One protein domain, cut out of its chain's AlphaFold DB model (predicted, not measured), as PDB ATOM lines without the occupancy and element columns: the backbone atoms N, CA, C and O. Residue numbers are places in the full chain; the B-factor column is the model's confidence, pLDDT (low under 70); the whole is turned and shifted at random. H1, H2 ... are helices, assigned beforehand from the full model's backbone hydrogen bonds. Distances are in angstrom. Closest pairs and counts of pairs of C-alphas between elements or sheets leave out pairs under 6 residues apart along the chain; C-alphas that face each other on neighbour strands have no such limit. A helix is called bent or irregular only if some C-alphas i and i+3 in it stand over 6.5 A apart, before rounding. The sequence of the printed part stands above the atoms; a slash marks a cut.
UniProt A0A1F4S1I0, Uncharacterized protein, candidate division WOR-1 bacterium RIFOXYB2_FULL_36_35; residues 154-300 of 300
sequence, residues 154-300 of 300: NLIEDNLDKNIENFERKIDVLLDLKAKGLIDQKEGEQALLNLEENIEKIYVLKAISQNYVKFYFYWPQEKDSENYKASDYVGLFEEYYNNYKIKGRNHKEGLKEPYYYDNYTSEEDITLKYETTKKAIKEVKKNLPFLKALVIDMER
ATOM      1  N   ASN A 154      21.900   9.672  30.784       64.94
ATOM      2  CA  ASN A 154      22.579  10.369  29.699       64.94
ATOM      3  C   ASN A 154      22.627   9.553  28.387       64.94
ATOM      4  O   ASN A 154      22.732   8.333  28.375       64.94
ATOM      5  N   LEU A 155      22.577  10.265  27.256       69.12
ATOM      6  CA  LEU A 155      22.588   9.682  25.906       69.12
ATOM      7  C   LEU A 155      23.920   9.001  25.546       69.12
ATOM      8  O   LEU A 155      23.978   8.236  24.586       69.12
ATOM      9  N   ILE A 156      25.008   9.314  26.252       71.88
ATOM     10  CA  ILE A 156      26.339   8.766  25.966       71.88
ATOM     11  C   ILE A 156      26.433   7.331  26.483       71.88
ATOM     12  O   ILE A 156      26.920   6.476  25.753       71.88
ATOM     13  N   GLU A 157      25.914   7.061  27.682       71.69
ATOM     14  CA  GLU A 157      25.737   5.714  28.234       71.69
ATOM     15  C   GLU A 157      24.793   4.895  27.349       71.69
ATOM     16  O   GLU A 157      25.161   3.801  26.941       71.69
ATOM     17  N   ASP A 158      23.673   5.467  26.895       73.81
ATOM     18  CA  ASP A 158      22.781   4.775  25.950       73.81
ATOM     19  C   ASP A 158      23.459   4.369  24.654       73.81
ATOM     20  O   ASP A 158      23.256   3.272  24.132       73.81
ATOM     21  N   ASN A 159      24.247   5.280  24.085       76.94
ATOM     22  CA  ASN A 159      25.001   4.963  22.888       76.94
ATOM     23  C   ASN A 159      26.110   3.956  23.201       76.94
ATOM     24  O   ASN A 159      26.339   3.075  22.380       76.94
ATOM     25  N   LEU A 160      26.790   4.048  24.347       77.19
ATOM     26  CA  LEU A 160      27.805   3.077  24.757       77.19
ATOM     27  C   LEU A 160      27.207   1.670  24.798       77.19
ATOM     28  O   LEU A 160      27.690   0.785  24.093       77.19
ATOM     29  N   ASP A 161      26.109   1.509  25.526       75.38
ATOM     30  CA  ASP A 161      25.417   0.243  25.717       75.38
ATOM     31  C   ASP A 161      24.921  -0.343  24.390       75.38
ATOM     32  O   ASP A 161      25.202  -1.499  24.068       75.38
ATOM     33  N   LYS A 162      24.281   0.475  23.543       78.12
ATOM     34  CA  LYS A 162      23.855   0.050  22.196       78.12
ATOM     35  C   LYS A 162      25.018  -0.362  21.305       78.12
ATOM     36  O   LYS A 162      24.874  -1.262  20.481       78.12
ATOM     37  N   ASN A 163      26.163   0.312  21.407       79.56
ATOM     38  CA  ASN A 163      27.331  -0.042  20.607       79.56
ATOM     39  C   ASN A 163      27.995  -1.323  21.098       79.56
ATOM     40  O   ASN A 163      28.446  -2.099  20.258       79.56
ATOM     41  N   ILE A 164      27.987  -1.578  22.408       78.44
ATOM     42  CA  ILE A 164      28.396  -2.872  22.954       78.44
ATOM     43  C   ILE A 164      27.430  -3.965  22.481       78.44
ATOM     44  O   ILE A 164      27.888  -4.942  21.900       78.44
ATOM     45  N   GLU A 165      26.109  -3.779  22.593       77.94
ATOM     46  CA  GLU A 165      25.120  -4.751  22.089       77.94
ATOM     47  C   GLU A 165      25.317  -5.037  20.588       77.94
ATOM     48  O   GLU A 165      25.348  -6.188  20.150       77.94
ATOM     49  N   ASN A 166      25.501  -3.992  19.775       80.88
ATOM     50  CA  ASN A 166      25.753  -4.133  18.341       80.88
ATOM     51  C   ASN A 166      27.067  -4.871  18.041       80.88
ATOM     52  O   ASN A 166      27.134  -5.599  17.047       80.88
ATOM     53  N   PHE A 167      28.107  -4.660  18.848       83.19
ATOM     54  CA  PHE A 167      29.385  -5.358  18.738       83.19
ATOM     55  C   PHE A 167      29.238  -6.847  19.079       83.19
ATOM     56  O   PHE A 167      29.608  -7.681  18.254       83.19
ATOM     57  N   GLU A 168      28.592  -7.176  20.199       79.19
ATOM     58  CA  GLU A 168      28.298  -8.559  20.606       79.19
ATOM     59  C   GLU A 168      27.454  -9.289  19.554       79.19
ATOM     60  O   GLU A 168      27.789 -10.390  19.123       79.19
ATOM     61  N   ARG A 169      26.415  -8.635  19.018       79.81
ATOM     62  CA  ARG A 169      25.601  -9.206  17.934       79.81
ATOM     63  C   ARG A 169      26.439  -9.532  16.698       79.81
ATOM     64  O   ARG A 169      26.181 -10.532  16.030       79.81
ATOM     65  N   LYS A 170      27.426  -8.696  16.353       84.06
ATOM     66  CA  LYS A 170      28.332  -8.976  15.229       84.06
ATOM     67  C   LYS A 170      29.219 -10.187  15.529       84.06
ATOM     68  O   LYS A 170      29.390 -11.004  14.629       84.06
ATOM     69  N   ILE A 171      29.723 -10.334  16.757       83.94
ATOM     70  CA  ILE A 171      30.471 -11.529  17.184       83.94
ATOM     71  C   ILE A 171      29.597 -12.780  17.047       83.94
ATOM     72  O   ILE A 171      30.003 -13.733  16.385       83.94
ATOM     73  N   ASP A 172      28.368 -12.757  17.561       81.88
ATOM     74  CA  ASP A 172      27.459 -13.905  17.498       81.88
ATOM     75  C   ASP A 172      27.134 -14.331  16.057       81.88
ATOM     76  O   ASP A 172      27.093 -15.526  15.755       81.88
ATOM     77  N   VAL A 173      26.941 -13.373  15.140       84.38
ATOM     78  CA  VAL A 173      26.763 -13.672  13.708       84.38
ATOM     79  C   VAL A 173      28.004 -14.362  13.140       84.38
ATOM     80  O   VAL A 173      27.877 -15.329  12.391       84.38
ATOM     81  N   LEU A 174      29.208 -13.903  13.491       85.75
ATOM     82  CA  LEU A 174      30.448 -14.530  13.030       85.75
ATOM     83  C   LEU A 174      30.608 -15.950  13.580       85.75
ATOM     84  O   LEU A 174      30.973 -16.856  12.826       85.75
ATOM     85  N   LEU A 175      30.286 -16.167  14.855       82.62
ATOM     86  CA  LEU A 175      30.311 -17.490  15.477       82.62
ATOM     87  C   LEU A 175      29.315 -18.450  14.815       82.62
ATOM     88  O   LEU A 175      29.673 -19.589  14.511       82.62
ATOM     89  N   ASP A 176      28.100 -17.989  14.510       83.19
ATOM     90  CA  ASP A 176      27.086 -18.780  13.805       83.19
ATOM     91  C   ASP A 176      27.515 -19.130  12.367       83.19
ATOM     92  O   ASP A 176      27.418 -20.287  11.945       83.19
ATOM     93  N   LEU A 177      28.060 -18.164  11.617       85.94
ATOM     94  CA  LEU A 177      28.589 -18.402  10.270       85.94
ATOM     95  C   LEU A 177      29.730 -19.429  10.283       85.94
ATOM     96  O   LEU A 177      29.770 -20.319   9.424       85.94
ATOM     97  N   LYS A 178      30.624 -19.346  11.275       85.44
ATOM     98  CA  LYS A 178      31.716 -20.305  11.482       85.44
ATOM     99  C   LYS A 178      31.178 -21.692  11.838       85.44
ATOM    100  O   LYS A 178      31.595 -22.680  11.237       85.44
ATOM    101  N   ALA A 179      30.214 -21.783  12.757       84.19
ATOM    102  CA  ALA A 179      29.589 -23.046  13.155       84.19
ATOM    103  C   ALA A 179      28.867 -23.741  11.986       84.19
ATOM    104  O   ALA A 179      28.868 -24.969  11.886       84.19
ATOM    105  N   LYS A 180      28.299 -22.961  11.059       86.62
ATOM    106  CA  LYS A 180      27.672 -23.453   9.820       86.62
ATOM    107  C   LYS A 180      28.674 -23.799   8.712       86.62
ATOM    108  O   LYS A 180      28.252 -24.273   7.657       86.62
ATOM    109  N   GLY A 181      29.970 -23.561   8.924       87.44
ATOM    110  CA  GLY A 181      31.021 -23.763   7.923       87.44
ATOM    111  C   GLY A 181      30.884 -22.845   6.705       87.44
ATOM    112  O   GLY A 181      31.334 -23.208   5.621       87.44
ATOM    113  N   LEU A 182      30.211 -21.699   6.861       90.94
ATOM    114  CA  LEU A 182      30.018 -20.711   5.794       90.94
ATOM    115  C   LEU A 182      31.205 -19.761   5.658       90.94
ATOM    116  O   LEU A 182      31.381 -19.177   4.593       90.94
ATOM    117  N   ILE A 183      31.981 -19.622   6.731       89.69
ATOM    118  CA  ILE A 183      33.265 -18.932   6.750       89.69
ATOM    119  C   ILE A 183      34.311 -19.845   7.383       89.69
ATOM    120  O   ILE A 183      33.995 -20.636   8.281       89.69
ATOM    121  N   ASP A 184      35.552 -19.742   6.923       88.69
ATOM    122  CA  ASP A 184      36.678 -20.418   7.557       88.69
ATOM    123  C   ASP A 184      37.243 -19.617   8.754       88.69
ATOM    124  O   ASP A 184      36.822 -18.499   9.058       88.69
ATOM    125  N   GLN A 185      38.203 -20.204   9.481       84.62
ATOM    126  CA  GLN A 185      38.832 -19.550  10.637       84.62
ATOM    127  C   GLN A 185      39.518 -18.227  10.261       84.62
ATOM    128  O   GLN A 185      39.487 -17.283  11.046       84.62
ATOM    129  N   LYS A 186      40.148 -18.148   9.083       85.62
ATOM    130  CA  LYS A 186      40.875 -16.949   8.650       85.62
ATOM    131  C   LYS A 186      39.904 -15.835   8.279       85.62
ATOM    132  O   LYS A 186      40.138 -14.686   8.637       85.62
ATOM    133  N   GLU A 187      38.812 -16.175   7.603       86.00
ATOM    134  CA  GLU A 187      37.724 -15.254   7.274       86.00
ATOM    135  C   GLU A 187      37.050 -14.717   8.542       86.00
ATOM    136  O   GLU A 187      36.810 -13.515   8.641       86.00
ATOM    137  N   GLY A 188      36.824 -15.575   9.545       84.00
ATOM    138  CA  GLY A 188      36.326 -15.163  10.860       84.00
ATOM    139  C   GLY A 188      37.275 -14.200  11.581       84.00
ATOM    140  O   GLY A 188      36.845 -13.146  12.044       84.00
ATOM    141  N   GLU A 189      38.574 -14.507  11.624       81.25
ATOM    142  CA  GLU A 189      39.587 -13.619  12.218       81.25
ATOM    143  C   GLU A 189      39.672 -12.268  11.491       81.25
ATOM    144  O   GLU A 189      39.746 -11.221  12.137       81.25
ATOM    145  N   GLN A 190      39.598 -12.262  10.158       81.31
ATOM    146  CA  GLN A 190      39.583 -11.029   9.369       81.31
ATOM    147  C   GLN A 190      38.312 -10.205   9.617       81.31
ATOM    148  O   GLN A 190      38.368  -8.978   9.680       81.31
ATOM    149  N   ALA A 191      37.164 -10.862   9.784       83.31
ATOM    150  CA  ALA A 191      35.920 -10.181  10.108       83.31
ATOM    151  C   ALA A 191      35.949  -9.568  11.517       83.31
ATOM    152  O   ALA A 191      35.487  -8.440  11.685       83.31
ATOM    153  N   LEU A 192      36.558 -10.247  12.497       79.88
ATOM    154  CA  LEU A 192      36.808  -9.692  13.833       79.88
ATOM    155  C   LEU A 192      37.763  -8.491  13.784       79.88
ATOM    156  O   LEU A 192      37.517  -7.491  14.456       79.88
ATOM    157  N   LEU A 193      38.807  -8.533  12.944       72.25
ATOM    158  CA  LEU A 193      39.690  -7.380  12.711       72.25
ATOM    159  C   LEU A 193      38.919  -6.166  12.171       72.25
ATOM    160  O   LEU A 193      39.188  -5.038  12.579       72.25
ATOM    161  N   ASN A 194      37.915  -6.396  11.323       75.94
ATOM    162  CA  ASN A 194      37.053  -5.340  10.788       75.94
ATOM    163  C   ASN A 194      36.055  -4.778  11.822       75.94
ATOM    164  O   ASN A 194      35.382  -3.787  11.539       75.94
ATOM    165  N   LEU A 195      35.956  -5.355  13.029       79.19
ATOM    166  CA  LEU A 195      35.176  -4.776  14.129       79.19
ATOM    167  C   LEU A 195      35.903  -3.637  14.859       79.19
ATOM    168  O   LEU A 195      35.307  -3.043  15.758       79.19
ATOM    169  N   GLU A 196      37.130  -3.298  14.448       74.31
ATOM    170  CA  GLU A 196      37.964  -2.213  14.983       74.31
ATOM    171  C   GLU A 196      37.197  -0.920  15.268       74.31
ATOM    172  O   GLU A 196      37.306  -0.376  16.366       74.31
ATOM    173  N   GLU A 197      36.405  -0.452  14.305       79.19
ATOM    174  CA  GLU A 197      35.675   0.811  14.427       79.19
ATOM    175  C   GLU A 197      34.672   0.777  15.593       79.19
ATOM    176  O   GLU A 197      34.467   1.788  16.263       79.19
ATOM    177  N   ASN A 198      34.101  -0.395  15.904       83.31
ATOM    178  CA  ASN A 198      33.197  -0.557  17.046       83.31
ATOM    179  C   ASN A 198      33.971  -0.539  18.368       83.31
ATOM    180  O   ASN A 198      33.532   0.115  19.308       83.31
ATOM    181  N   ILE A 199      35.134  -1.201  18.438       82.62
ATOM    182  CA  ILE A 199      35.981  -1.208  19.643       82.62
ATOM    183  C   ILE A 199      36.453   0.217  19.959       82.62
ATOM    184  O   ILE A 199      36.362   0.658  21.106       82.62
ATOM    185  N   GLU A 200      36.915   0.958  18.947       85.12
ATOM    186  CA  GLU A 200      37.321   2.355  19.117       85.12
ATOM    187  C   GLU A 200      36.141   3.220  19.578       85.12
ATOM    188  O   GLU A 200      36.266   3.982  20.538       85.12
ATOM    189  N   LYS A 201      34.976   3.066  18.934       86.62
ATOM    190  CA  LYS A 201      33.753   3.802  19.271       86.62
ATOM    191  C   LYS A 201      33.308   3.559  20.713       86.62
ATOM    192  O   LYS A 201      33.054   4.525  21.430       86.62
ATOM    193  N   ILE A 202      33.266   2.301  21.156       84.38
ATOM    194  CA  ILE A 202      32.912   1.912  22.531       84.38
ATOM    195  C   ILE A 202      33.868   2.564  23.531       84.38
ATOM    196  O   ILE A 202      33.433   3.136  24.529       84.38
ATOM    197  N   TYR A 203      35.170   2.556  23.253       82.69
ATOM    198  CA  TYR A 203      36.133   3.181  24.151       82.69
ATOM    199  C   TYR A 203      36.018   4.696  24.222       82.69
ATOM    200  O   TYR A 203      36.123   5.257  25.310       82.69
ATOM    201  N   VAL A 204      35.844   5.368  23.083       85.69
ATOM    202  CA  VAL A 204      35.662   6.822  23.065       85.69
ATOM    203  C   VAL A 204      34.421   7.189  23.869       85.69
ATOM    204  O   VAL A 204      34.493   8.061  24.732       85.69
ATOM    205  N   LEU A 205      33.315   6.474  23.657       84.12
ATOM    206  CA  LEU A 205      32.086   6.655  24.422       84.12
ATOM    207  C   LEU A 205      32.295   6.420  25.922       84.12
ATOM    208  O   LEU A 205      31.821   7.227  26.715       84.12
ATOM    209  N   LYS A 206      33.053   5.389  26.317       81.31
ATOM    210  CA  LYS A 206      33.390   5.108  27.723       81.31
ATOM    211  C   LYS A 206      34.282   6.184  28.346       81.31
ATOM    212  O   LYS A 206      34.021   6.639  29.456       81.31
ATOM    213  N   ALA A 207      35.324   6.615  27.639       81.75
ATOM    214  CA  ALA A 207      36.229   7.662  28.109       81.75
ATOM    215  C   ALA A 207      35.476   8.978  28.326       81.75
ATOM    216  O   ALA A 207      35.704   9.666  29.326       81.75
ATOM    217  N   ILE A 208      34.561   9.295  27.400       81.81
ATOM    218  CA  ILE A 208      33.659  10.429  27.538       81.81
ATOM    219  C   ILE A 208      32.729  10.188  28.727       81.81
ATOM    220  O   ILE A 208      32.774  10.996  29.638       81.81
ATOM    221  N   SER A 209      31.960   9.094  28.797       77.56
ATOM    222  CA  SER A 209      30.948   8.880  29.848       77.56
ATOM    223  C   SER A 209      31.506   8.946  31.275       77.56
ATOM    224  O   SER A 209      30.898   9.577  32.135       77.56
ATOM    225  N   GLN A 210      32.697   8.389  31.523       74.94
ATOM    226  CA  GLN A 210      33.339   8.393  32.846       74.94
ATOM    227  C   GLN A 210      33.699   9.795  33.352       74.94
ATOM    228  O   GLN A 210      33.676  10.060  34.554       74.94
ATOM    229  N   ASN A 211      34.065  10.688  32.436       69.06
ATOM    230  CA  ASN A 211      34.550  12.029  32.756       69.06
ATOM    231  C   ASN A 211      33.556  13.120  32.348       69.06
ATOM    232  O   ASN A 211      33.764  14.299  32.652       69.06
ATOM    233  N   TYR A 212      32.464  12.737  31.688       65.31
ATOM    234  CA  TYR A 212      31.400  13.631  31.290       65.31
ATOM    235  C   TYR A 212      30.760  14.185  32.556       65.31
ATOM    236  O   TYR A 212      30.121  13.488  33.346       65.31
ATOM    237  N   VAL A 213      30.942  15.481  32.777       54.66
ATOM    238  CA  VAL A 213      30.092  16.207  33.713       54.66
ATOM    239  C   VAL A 213      28.684  16.121  33.140       54.66
ATOM    240  O   VAL A 213      28.520  16.426  31.961       54.66
ATOM    241  N   LYS A 214      27.704  15.701  33.952       54.34
ATOM    242  CA  LYS A 214      26.265  15.627  33.637       54.34
ATOM    243  C   LYS A 214      25.702  17.000  33.270       54.34
ATOM    244  O   LYS A 214      24.874  17.576  33.969       54.34
ATOM    245  N   PHE A 215      26.180  17.571  32.187       48.22
ATOM    246  CA  PHE A 215      25.576  18.727  31.601       48.22
ATOM    247  C   PHE A 215      24.407  18.225  30.780       48.22
ATOM    248  O   PHE A 215      24.560  17.355  29.925       48.22
ATOM    249  N   TYR A 216      23.247  18.828  31.009       45.56
ATOM    250  CA  TYR A 216      22.090  18.771  30.122       45.56
ATOM    251  C   TYR A 216      22.383  19.473  28.787       45.56
ATOM    252  O   TYR A 216      21.562  20.231  28.270       45.56
ATOM    253  N   PHE A 217      23.577  19.281  28.227       46.53
ATOM    254  CA  PHE A 217      23.795  19.611  26.843       46.53
ATOM    255  C   PHE A 217      22.959  18.622  26.060       46.53
ATOM    256  O   PHE A 217      23.121  17.409  26.169       46.53
ATOM    257  N   TYR A 218      22.002  19.176  25.330       49.22
ATOM    258  CA  TYR A 218      21.230  18.477  24.329       49.22
ATOM    259  C   TYR A 218      22.246  17.914  23.326       49.22
ATOM    260  O   TYR A 218      22.631  18.602  22.380       49.22
ATOM    261  N   TRP A 219      22.772  16.711  23.589       52.62
ATOM    262  CA  TRP A 219      23.406  15.904  22.558       52.62
ATOM    263  C   TRP A 219      22.335  15.777  21.488       52.62
ATOM    264  O   TRP A 219      21.220  15.373  21.849       52.62
ATOM    265  N   PRO A 220      22.566  16.229  20.242       50.47
ATOM    266  CA  PRO A 220      21.531  16.163  19.240       50.47
ATOM    267  C   PRO A 220      21.056  14.715  19.217       50.47
ATOM    268  O   PRO A 220      21.857  13.786  19.090       50.47
ATOM    269  N   GLN A 221      19.756  14.521  19.455       52.12
ATOM    270  CA  GLN A 221      19.091  13.236  19.271       52.12
ATOM    271  C   GLN A 221      19.046  12.963  17.768       52.12
ATOM    272  O   GLN A 221      17.989  12.949  17.138       52.12
ATOM    273  N   GLU A 222      20.215  12.868  17.152       54.56
ATOM    274  CA  GLU A 222      20.340  12.548  15.757       54.56
ATOM    275  C   GLU A 222      20.010  11.073  15.635       54.56
ATOM    276  O   GLU A 222      20.636  10.207  16.246       54.56
ATOM    277  N   LYS A 223      18.967  10.812  14.844       53.03
ATOM    278  CA  LYS A 223      18.461   9.478  14.510       53.03
ATOM    279  C   LYS A 223      19.532   8.549  13.919       53.03
ATOM    280  O   LYS A 223      19.262   7.365  13.777       53.03
ATOM    281  N   ASP A 224      20.725   9.073  13.637       60.81
ATOM    282  CA  ASP A 224      21.828   8.401  12.964       60.81
ATOM    283  C   ASP A 224      23.060   8.172  13.864       60.81
ATOM    284  O   ASP A 224      24.125   7.841  13.347       60.81
ATOM    285  N   SER A 225      22.957   8.292  15.199       65.62
ATOM    286  CA  SER A 225      24.097   8.046  16.111       65.62
ATOM    287  C   SER A 225      24.700   6.635  15.980       65.62
ATOM    288  O   SER A 225      25.873   6.399  16.277       65.62
ATOM    289  N   GLU A 226      23.936   5.674  15.461       65.50
ATOM    290  CA  GLU A 226      24.433   4.339  15.115       65.50
ATOM    291  C   GLU A 226      25.518   4.379  14.026       65.50
ATOM    292  O   GLU A 226      26.477   3.610  14.105       65.50
ATOM    293  N   ASN A 227      25.432   5.326  13.086       74.75
ATOM    294  CA  ASN A 227      26.381   5.515  11.984       74.75
ATOM    295  C   ASN A 227      27.579   6.396  12.349       74.75
ATOM    296  O   ASN A 227      28.507   6.522  11.554       74.75
ATOM    297  N   TYR A 228      27.566   7.015  13.531       81.81
ATOM    298  CA  TYR A 228      28.684   7.838  13.969       81.81
ATOM    299  C   TYR A 228      29.936   6.993  14.159       81.81
ATOM    300  O   TYR A 228      29.900   5.921  14.774       81.81
ATOM    301  N   LYS A 229      31.054   7.534  13.702       86.31
ATOM    302  CA  LYS A 229      32.396   7.032  13.959       86.31
ATOM    303  C   LYS A 229      32.898   7.542  15.299       86.31
ATOM    304  O   LYS A 229      32.410   8.539  15.828       86.31
ATOM    305  N   ALA A 230      33.948   6.915  15.822       85.25
ATOM    306  CA  ALA A 230      34.632   7.391  17.023       85.25
ATOM    307  C   ALA A 230      35.037   8.878  16.915       85.25
ATOM    308  O   ALA A 230      34.863   9.635  17.868       85.25
ATOM    309  N   SER A 231      35.506   9.321  15.741       86.69
ATOM    310  CA  SER A 231      35.860  10.724  15.472       86.69
ATOM    311  C   SER A 231      34.699  11.698  15.643       86.69
ATOM    312  O   SER A 231      34.932  12.819  16.085       86.69
ATOM    313  N   ASP A 232      33.474  11.279  15.333       86.50
ATOM    314  CA  ASP A 232      32.295  12.144  15.403       86.50
ATOM    315  C   ASP A 232      31.949  12.437  16.867       86.50
ATOM    316  O   ASP A 232      31.719  13.589  17.231       86.50
ATOM    317  N   TYR A 233      32.043  11.433  17.749       83.56
ATOM    318  CA  TYR A 233      31.888  11.641  19.195       83.56
ATOM    319  C   TYR A 233      32.988  12.519  19.783       83.56
ATOM    320  O   TYR A 233      32.696  13.348  20.643       83.56
ATOM    321  N   VAL A 234      34.236  12.370  19.324       86.56
ATOM    322  CA  VAL A 234      35.331  13.259  19.746       86.56
ATOM    323  C   VAL A 234      35.062  14.692  19.287       86.56
ATOM    324  O   VAL A 234      35.189  15.610  20.091       86.56
ATOM    325  N   GLY A 235      34.657  14.886  18.030       85.00
ATOM    326  CA  GLY A 235      34.342  16.203  17.478       85.00
ATOM    327  C   GLY A 235      33.203  16.882  18.232       85.00
ATOM    328  O   GLY A 235      33.349  18.026  18.656       85.00
ATOM    329  N   LEU A 236      32.118  16.151  18.492       79.69
ATOM    330  CA  LEU A 236      31.000  16.635  19.302       79.69
ATOM    331  C   LEU A 236      31.456  16.983  20.721       79.69
ATOM    332  O   LEU A 236      31.163  18.069  21.213       79.69
ATOM    333  N   PHE A 237      32.230  16.114  21.372       82.50
ATOM    334  CA  PHE A 237      32.793  16.374  22.698       82.50
ATOM    335  C   PHE A 237      33.639  17.662  22.746       82.50
ATOM    336  O   PHE A 237      33.473  18.482  23.656       82.50
ATOM    337  N   GLU A 238      34.508  17.879  21.757       85.12
ATOM    338  CA  GLU A 238      35.316  19.099  21.644       85.12
ATOM    339  C   GLU A 238      34.456  20.334  21.352       85.12
ATOM    340  O   GLU A 238      34.655  21.387  21.966       85.12
ATOM    341  N   GLU A 239      33.467  20.214  20.466       80.12
ATOM    342  CA  GLU A 239      32.511  21.280  20.172       80.12
ATOM    343  C   GLU A 239      31.741  21.695  21.432       80.12
ATOM    344  O   GLU A 239      31.606  22.889  21.711       80.12
ATOM    345  N   TYR A 240      31.291  20.734  22.243       75.38
ATOM    346  CA  TYR A 240      30.593  21.007  23.497       75.38
ATOM    347  C   TYR A 240      31.455  21.767  24.493       75.38
ATOM    348  O   TYR A 240      31.004  22.761  25.066       75.38
ATOM    349  N   TYR A 241      32.704  21.348  24.678       78.62
ATOM    350  CA  TYR A 241      33.623  22.055  25.560       78.62
ATOM    351  C   TYR A 241      33.930  23.476  25.061       78.62
ATOM    352  O   TYR A 241      33.942  24.429  25.846       78.62
ATOM    353  N   ASN A 242      34.105  23.654  23.749       79.44
ATOM    354  CA  ASN A 242      34.307  24.971  23.147       79.44
ATOM    355  C   ASN A 242      33.071  25.864  23.315       79.44
ATOM    356  O   ASN A 242      33.191  27.024  23.715       79.44
ATOM    357  N   ASN A 243      31.874  25.318  23.094       71.88
ATOM    358  CA  ASN A 243      30.610  25.999  23.355       71.88
ATOM    359  C   ASN A 243      30.475  26.384  24.833       71.88
ATOM    360  O   ASN A 243      30.055  27.503  25.117       71.88
ATOM    361  N   TYR A 244      30.874  25.525  25.776       71.44
ATOM    362  CA  TYR A 244      30.931  25.871  27.197       71.44
ATOM    363  C   TYR A 244      31.895  27.040  27.459       71.44
ATOM    364  O   TYR A 244      31.504  28.017  28.095       71.44
ATOM    365  N   LYS A 245      33.117  27.012  26.915       71.75
ATOM    366  CA  LYS A 245      34.088  28.110  27.081       71.75
ATOM    367  C   LYS A 245      33.605  29.440  26.498       71.75
ATOM    368  O   LYS A 245      33.844  30.489  27.094       71.75
ATOM    369  N   ILE A 246      32.930  29.401  25.349       65.38
ATOM    370  CA  ILE A 246      32.451  30.592  24.631       65.38
ATOM    371  C   ILE A 246      31.141  31.116  25.237       65.38
ATOM    372  O   ILE A 246      31.009  32.312  25.489       65.38
ATOM    373  N   LYS A 247      30.159  30.238  25.470       61.50
ATOM    374  CA  LYS A 247      28.793  30.600  25.887       61.50
ATOM    375  C   LYS A 247      28.586  30.535  27.397       61.50
ATOM    376  O   LYS A 247      27.800  31.323  27.901       61.50
ATOM    377  N   GLY A 248      29.293  29.680  28.138       54.53
ATOM    378  CA  GLY A 248      29.178  29.542  29.600       54.53
ATOM    379  C   GLY A 248      29.567  30.800  30.386       54.53
ATOM    380  O   GLY A 248      29.060  31.014  31.484       54.53
ATOM    381  N   ARG A 249      30.374  31.690  29.790       50.38
ATOM    382  CA  ARG A 249      30.630  33.042  30.320       50.38
ATOM    383  C   ARG A 249      29.442  33.999  30.150       50.38
ATOM    384  O   ARG A 249      29.251  34.853  31.000       50.38
ATOM    385  N   ASN A 250      28.627  33.813  29.110       42.59
ATOM    386  CA  ASN A 250      27.465  34.657  28.794       42.59
ATOM    387  C   ASN A 250      26.122  34.054  29.276       42.59
ATOM    388  O   ASN A 250      25.129  34.763  29.379       42.59
ATOM    389  N   HIS A 251      26.056  32.745  29.551       44.41
ATOM    390  CA  HIS A 251      24.826  32.029  29.930       44.41
ATOM    391  C   HIS A 251      24.499  32.068  31.430       44.41
ATOM    392  O   HIS A 251      23.347  31.833  31.790       44.41
ATOM    393  N   LYS A 252      25.464  32.405  32.300       50.12
ATOM    394  CA  LYS A 252      25.221  32.573  33.749       50.12
ATOM    395  C   LYS A 252      24.249  33.717  34.077       50.12
ATOM    396  O   LYS A 252      23.687  33.726  35.164       50.12
ATOM    397  N   GLU A 253      24.019  34.648  33.151       45.81
ATOM    398  CA  GLU A 253      23.150  35.814  33.370       45.81
ATOM    399  C   GLU A 253      21.712  35.642  32.834       45.81
ATOM    400  O   GLU A 253      20.837  36.434  33.178       45.81
ATOM    401  N   GLY A 254      21.434  34.624  32.004       43.22
ATOM    402  CA  GLY A 254      20.219  34.598  31.170       43.22
ATOM    403  C   GLY A 254      19.201  33.482  31.424       43.22
ATOM    404  O   GLY A 254      18.070  33.592  30.953       43.22
ATOM    405  N   LEU A 255      19.553  32.411  32.138       44.19
ATOM    406  CA  LEU A 255      18.661  31.260  32.317       44.19
ATOM    407  C   LEU A 255      18.009  31.272  33.702       44.19
ATOM    408  O   LEU A 255      18.619  30.904  34.702       44.19
ATOM    409  N   LYS A 256      16.731  31.670  33.742       39.78
ATOM    410  CA  LYS A 256      15.814  31.248  34.806       39.78
ATOM    411  C   LYS A 256      15.507  29.761  34.598       39.78
ATOM    412  O   LYS A 256      15.227  29.351  33.478       39.78
ATOM    413  N   GLU A 257      15.610  29.005  35.684       40.66
ATOM    414  CA  GLU A 257      15.306  27.576  35.861       40.66
ATOM    415  C   GLU A 257      14.163  26.997  34.992       40.66
ATOM    416  O   GLU A 257      13.221  27.720  34.661       40.66
ATOM    417  N   PRO A 258      14.219  25.685  34.646       41.06
ATOM    418  CA  PRO A 258      14.582  24.595  35.562       41.06
ATOM    419  C   PRO A 258      15.621  23.617  34.996       41.06
ATOM    420  O   PRO A 258      15.446  22.402  35.062       41.06
ATOM    421  N   TYR A 259      16.714  24.126  34.435       42.75
ATOM    422  CA  TYR A 259      17.853  23.274  34.109       42.75
ATOM    423  C   TYR A 259      18.857  23.372  35.246       42.75
ATOM    424  O   TYR A 259      19.574  24.365  35.369       42.75
ATOM    425  N   TYR A 260      18.854  22.346  36.098       43.62
ATOM    426  CA  TYR A 260      19.873  22.118  37.112       43.62
ATOM    427  C   TYR A 260      21.225  21.983  36.406       43.62
ATOM    428  O   TYR A 260      21.652  20.889  36.043       43.62
ATOM    429  N   TYR A 261      21.917  23.103  36.196       47.31
ATOM    430  CA  TYR A 261      23.364  23.060  36.278       47.31
ATOM    431  C   TYR A 261      23.661  22.457  37.643       47.31
ATOM    432  O   TYR A 261      23.103  22.902  38.649       47.31
ATOM    433  N   ASP A 262      24.481  21.416  37.681       47.41
ATOM    434  CA  ASP A 262      25.035  20.976  38.947       47.41
ATOM    435  C   ASP A 262      25.840  22.178  39.461       47.41
ATOM    436  O   ASP A 262      26.938  22.457  38.973       47.41
ATOM    437  N   ASN A 263      25.240  22.974  40.355       47.72
ATOM    438  CA  ASN A 263      25.715  24.284  40.828       47.72
ATOM    439  C   ASN A 263      27.061  24.192  41.589       47.72
ATOM    440  O   ASN A 263      27.480  25.142  42.246       47.72
ATOM    441  N   TYR A 264      27.733  23.045  41.498       50.31
ATOM    442  CA  TYR A 264      28.877  22.611  42.279       50.31
ATOM    443  C   TYR A 264      30.114  22.280  41.437       50.31
ATOM    444  O   TYR A 264      31.154  21.996  42.019       50.31
ATOM    445  N   THR A 265      30.051  22.315  40.098       63.75
ATOM    446  CA  THR A 265      31.237  22.020  39.270       63.75
ATOM    447  C   THR A 265      31.939  23.317  38.859       63.75
ATOM    448  O   THR A 265      31.363  24.136  38.140       63.75
ATOM    449  N   SER A 266      33.173  23.529  39.323       73.88
ATOM    450  CA  SER A 266      33.961  24.718  38.976       73.88
ATOM    451  C   SER A 266      34.430  24.691  37.507       73.88
ATOM    452  O   SER A 266      34.480  23.637  36.872       73.88
ATOM    453  N   GLU A 267      34.792  25.848  36.933       77.44
ATOM    454  CA  GLU A 267      35.395  25.904  35.583       77.44
ATOM    455  C   GLU A 267      36.703  25.097  35.513       77.44
ATOM    456  O   GLU A 267      37.004  24.485  34.482       77.44
ATOM    457  N   GLU A 268      37.441  25.060  36.624       81.69
ATOM    458  CA  GLU A 268      38.650  24.258  36.793       81.69
ATOM    459  C   GLU A 268      38.333  22.763  36.711       81.69
ATOM    460  O   GLU A 268      38.982  22.055  35.944       81.69
ATOM    461  N   ASP A 269      37.282  22.291  37.389       78.94
ATOM    462  CA  ASP A 269      36.860  20.884  37.343       78.94
ATOM    463  C   ASP A 269      36.423  20.454  35.938       78.94
ATOM    464  O   ASP A 269      36.728  19.346  35.495       78.94
ATOM    465  N   ILE A 270      35.715  21.325  35.213       77.56
ATOM    466  CA  ILE A 270      35.261  21.046  33.840       77.56
ATOM    467  C   ILE A 270      36.460  20.962  32.897       77.56
ATOM    468  O   ILE A 270      36.542  20.051  32.074       77.56
ATOM    469  N   THR A 271      37.402  21.894  33.035       83.31
ATOM    470  CA  THR A 271      38.648  21.902  32.262       83.31
ATOM    471  C   THR A 271      39.482  20.660  32.563       83.31
ATOM    472  O   THR A 271      39.931  19.990  31.636       83.31
ATOM    473  N   LEU A 272      39.634  20.304  33.841       85.75
ATOM    474  CA  LEU A 272      40.356  19.112  34.272       85.75
ATOM    475  C   LEU A 272      39.729  17.841  33.695       85.75
ATOM    476  O   LEU A 272      40.435  17.009  33.132       85.75
ATOM    477  N   LYS A 273      38.404  17.695  33.785       82.62
ATOM    478  CA  LYS A 273      37.688  16.548  33.212       82.62
ATOM    479  C   LYS A 273      37.832  16.480  31.695       82.62
ATOM    480  O   LYS A 273      38.047  15.393  31.162       82.62
ATOM    481  N   TYR A 274      37.782  17.618  31.002       84.62
ATOM    482  CA  TYR A 274      38.013  17.669  29.560       84.62
ATOM    483  C   TYR A 274      39.415  17.175  29.180       84.62
ATOM    484  O   TYR A 274      39.546  16.281  28.342       84.62
ATOM    485  N   GLU A 275      40.457  17.692  29.832       87.56
ATOM    486  CA  GLU A 275      41.840  17.287  29.555       87.56
ATOM    487  C   GLU A 275      42.088  15.813  29.915       87.56
ATOM    488  O   GLU A 275      42.715  15.082  29.145       87.56
ATOM    489  N   THR A 276      41.527  15.339  31.033       86.31
ATOM    490  CA  THR A 276      41.565  13.920  31.424       86.31
ATOM    491  C   THR A 276      40.905  13.038  30.365       86.31
ATOM    492  O   THR A 276      41.495  12.043  29.943       86.31
ATOM    493  N   THR A 277      39.734  13.434  29.857       84.25
ATOM    494  CA  THR A 277      39.030  12.709  28.786       84.25
ATOM    495  C   THR A 277      39.861  12.664  27.506       84.25
ATOM    496  O   THR A 277      40.013  11.605  26.901       84.25
ATOM    497  N   LYS A 278      40.457  13.791  27.093       88.25
ATOM    498  CA  LYS A 278      41.317  13.839  25.900       88.25
ATOM    499  C   LYS A 278      42.539  12.950  26.036       88.25
ATOM    500  O   LYS A 278      42.910  12.270  25.077       88.25
ATOM    501  N   LYS A 279      43.159  12.943  27.217       87.88
ATOM    502  CA  LYS A 279      44.275  12.049  27.513       87.88
ATOM    503  C   LYS A 279      43.834  10.588  27.410       87.88
ATOM    504  O   LYS A 279      44.493   9.832  26.702       87.88
ATOM    505  N   ALA A 280      42.702  10.225  28.015       82.94
ATOM    506  CA  ALA A 280      42.146   8.876  27.939       82.94
ATOM    507  C   ALA A 280      41.866   8.456  26.484       82.94
ATOM    508  O   ALA A 280      42.344   7.414  26.049       82.94
ATOM    509  N   ILE A 281      41.206   9.301  25.682       85.44
ATOM    510  CA  ILE A 281      40.957   9.040  24.250       85.44
ATOM    511  C   ILE A 281      42.275   8.827  23.485       85.44
ATOM    512  O   ILE A 281      42.375   7.939  22.635       85.44
ATOM    513  N   LYS A 282      43.311   9.621  23.773       87.38
ATOM    514  CA  LYS A 282      44.627   9.469  23.137       87.38
ATOM    515  C   LYS A 282      45.302   8.150  23.521       87.38
ATOM    516  O   LYS A 282      45.907   7.505  22.663       87.38
ATOM    517  N   GLU A 283      45.210   7.746  24.784       82.12
ATOM    518  CA  GLU A 283      45.756   6.471  25.260       82.12
ATOM    519  C   GLU A 283      45.009   5.272  24.675       82.12
ATOM    520  O   GLU A 283      45.652   4.333  24.209       82.12
ATOM    521  N   VAL A 284      43.683   5.351  24.554       76.56
ATOM    522  CA  VAL A 284      42.875   4.362  23.826       76.56
ATOM    523  C   VAL A 284      43.391   4.187  22.408       76.56
ATOM    524  O   VAL A 284      43.695   3.067  22.008       76.56
ATOM    525  N   LYS A 285      43.539   5.275  21.643       81.62
ATOM    526  CA  LYS A 285      44.025   5.190  20.255       81.62
ATOM    527  C   LYS A 285      45.400   4.537  20.177       81.62
ATOM    528  O   LYS A 285      45.665   3.736  19.282       81.62
ATOM    529  N   LYS A 286      46.267   4.826  21.150       84.50
ATOM    530  CA  LYS A 286      47.578   4.182  21.269       84.50
ATOM    531  C   LYS A 286      47.455   2.684  21.570       84.50
ATOM    532  O   LYS A 286      48.246   1.908  21.029       84.50
ATOM    533  N   ASN A 287      46.501   2.266  22.396       80.88
ATOM    534  CA  ASN A 287      46.339   0.880  22.851       80.88
ATOM    535  C   ASN A 287      45.419   0.035  21.955       80.88
ATOM    536  O   ASN A 287      45.475  -1.191  22.023       80.88
ATOM    537  N   LEU A 288      44.665   0.658  21.044       82.06
ATOM    538  CA  LEU A 288      43.695   0.005  20.164       82.06
ATOM    539  C   LEU A 288      44.249  -1.244  19.448       82.06
ATOM    540  O   LEU A 288      43.569  -2.267  19.459       82.06
ATOM    541  N   PRO A 289      45.486  -1.262  18.901       83.62
ATOM    542  CA  PRO A 289      46.030  -2.480  18.295       83.62
ATOM    543  C   PRO A 289      46.155  -3.669  19.260       83.62
ATOM    544  O   PRO A 289      45.957  -4.807  18.848       83.62
ATOM    545  N   PHE A 290      46.487  -3.420  20.530       85.81
ATOM    546  CA  PHE A 290      46.597  -4.478  21.535       85.81
ATOM    547  C   PHE A 290      45.215  -4.970  21.968       85.81
ATOM    548  O   PHE A 290      44.988  -6.171  22.034       85.81
ATOM    549  N   LEU A 291      44.267  -4.051  22.151       82.38
ATOM    550  CA  LEU A 291      42.870  -4.370  22.455       82.38
ATOM    551  C   LEU A 291      42.221  -5.261  21.394       82.38
ATOM    552  O   LEU A 291      41.569  -6.245  21.729       82.38
ATOM    553  N   LYS A 292      42.459  -4.974  20.109       80.62
ATOM    554  CA  LYS A 292      42.035  -5.866  19.017       80.62
ATOM    555  C   LYS A 292      42.608  -7.267  19.184       80.62
ATOM    556  O   LYS A 292      41.905  -8.253  18.997       80.62
ATOM    557  N   ALA A 293      43.892  -7.345  19.518       84.75
ATOM    558  CA  ALA A 293      44.577  -8.614  19.678       84.75
ATOM    559  C   ALA A 293      44.030  -9.401  20.883       84.75
ATOM    560  O   ALA A 293      43.895 -10.614  20.775       84.75
ATOM    561  N   LEU A 294      43.636  -8.723  21.969       87.19
ATOM    562  CA  LEU A 294      42.940  -9.338  23.105       87.19
ATOM    563  C   LEU A 294      41.586  -9.920  22.697       87.19
ATOM    564  O   LEU A 294      41.329 -11.079  22.989       87.19
ATOM    565  N   VAL A 295      40.748  -9.155  21.988       83.25
ATOM    566  CA  VAL A 295      39.440  -9.639  21.506       83.25
ATOM    567  C   VAL A 295      39.604 -10.871  20.619       83.25
ATOM    568  O   VAL A 295      38.926 -11.872  20.820       83.25
ATOM    569  N   ILE A 296      40.553 -10.845  19.682       81.94
ATOM    570  CA  ILE A 296      40.836 -12.002  18.824       81.94
ATOM    571  C   ILE A 296      41.345 -13.192  19.644       81.94
ATOM    572  O   ILE A 296      40.968 -14.326  19.363       81.94
ATOM    573  N   ASP A 297      42.199 -12.961  20.645       86.19
ATOM    574  CA  ASP A 297      42.715 -14.034  21.499       86.19
ATOM    575  C   ASP A 297      41.639 -14.646  22.407       86.19
ATOM    576  O   ASP A 297      41.706 -15.842  22.679       86.19
ATOM    577  N   MET A 298      40.641 -13.865  22.838       85.38
ATOM    578  CA  MET A 298      39.451 -14.384  23.528       85.38
ATOM    579  C   MET A 298      38.589 -15.253  22.608       85.38
ATOM    580  O   MET A 298      37.963 -16.207  23.069       85.38
ATOM    581  N   GLU A 299      38.565 -14.946  21.310       81.25
ATOM    582  CA  GLU A 299      37.772 -15.691  20.333       81.25
ATOM    583  C   GLU A 299      38.413 -16.998  19.845       81.25
ATOM    584  O   GLU A 299      37.700 -17.884  19.355       81.25
ATOM    585  N   ARG A 300      39.732 -17.139  20.004       78.94
ATOM    586  CA  ARG A 300      40.507 -18.341  19.664       78.94
ATOM    587  C   ARG A 300      40.394 -19.438  20.720       78.94
ATOM    588  O   ARG A 300      40.155 -20.589  20.293       78.94
TER     589      ARG A 300
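What this domain is: This is residues 154 to 300 of the 300 residues of an uncharacterized protein of candidate division WOR-1 bacterium RIFOXYB2_FULL_36_35 (UniProt A0A1F4S1I0). A loose, rod-shaped stack of helices runs nearly lengthwise round H3, which sits in the middle; residues 156 to 167 of H1, residues 230 to 237 of H4 and the arm H5a pack on it. At one end H2 folds back on H1 as a hairpin and H5b packs on H2; at the other end H4 reaches beyond H3, and residues 249 to 258 stick out. The printed part has 147 residues with five named helices, H1 to H5 in chain order, and no named strand, and its class is all helix. The whole is loose, with a radius of gyration of the C-alphas of 18.9 A and spans of 65 by 29 by 20 A.

How they stand to each other: H5, residues 267 to 299, is the longest helix; by its hydrogen bonds it was assigned as one helix, but it is bent, with C-alphas 286 and 289 7.5 A apart. Its arms, H5a, residues 267 to 286, and H5b, residues 289 to 299, stand at a steep tilt of 64 degrees. H5a touches the hub H3, residues 196 to 211, at a shallow tilt of 21 degrees, opposite ways; their closest C-alphas, of Asn 211 and Lys 273, are 5.5 A apart. H4, residues 230 to 251, touches H3 with residues 230 to 237 alone, at a shallow tilt of 26 degrees, the same way; the closest C-alphas, of Lys 201 and Ala 230, are 4.3 A apart. H3, H4 and H5a form a bundle, three helices or arms grouped together, though H4 and H5a are close but not clearly touching, at 7.4 A between the C-alphas of Tyr 241 and Tyr 274. H1, residues 155 to 179, touches H3 with residues 156 to 167 alone, at a shallow tilt of 27 degrees, opposite ways, closest at the C-alphas of Leu 160 and Leu 205, 5.6 A. H1 and H2, residues 185 to 193, touch as a helical hairpin, closest at the C-alphas of Leu 174 and Gly 188, 6.3 A. H2 touches H5b at a steep tilt of 41 degrees, closest at the C-alphas of Leu 192 and Ile 296, 6.8 A. H1 and H4 are apart. Every O i to N i+4 pair is within hydrogen-bond range in H1, H2, H5a and H5b, against 11 of 12 in H3 and 16 of 18 in H4.

Where its parts are: H1 begins at C-alpha 155 (22.588, 9.682, 25.906) and is 35.8 A long; H2 measures 12.4 A and H3 23.0 A. H4, 29.5 A long, has a kink of 37 degrees near residue 245 and is neither bent nor irregular, but only just: C-alphas 246 and 249 are 6.5 A apart. H5a is 28.7 A long, and H5b, 15.7 A, ends at C-alpha 299 (37.772, -15.691, 20.333).

The domain as a whole: The two C-alphas farthest apart, of Gly 181 and Glu 253, are 65.3 A apart. The printed part has no cut; the links H3 to H4, residues 212 to 229, and H4 to H5, residues 252 to 266, are long. The mean pLDDT of the printed part is 74.2, and it is under 70 in residues 154 to 155, 211 to 226 and 246 to 265.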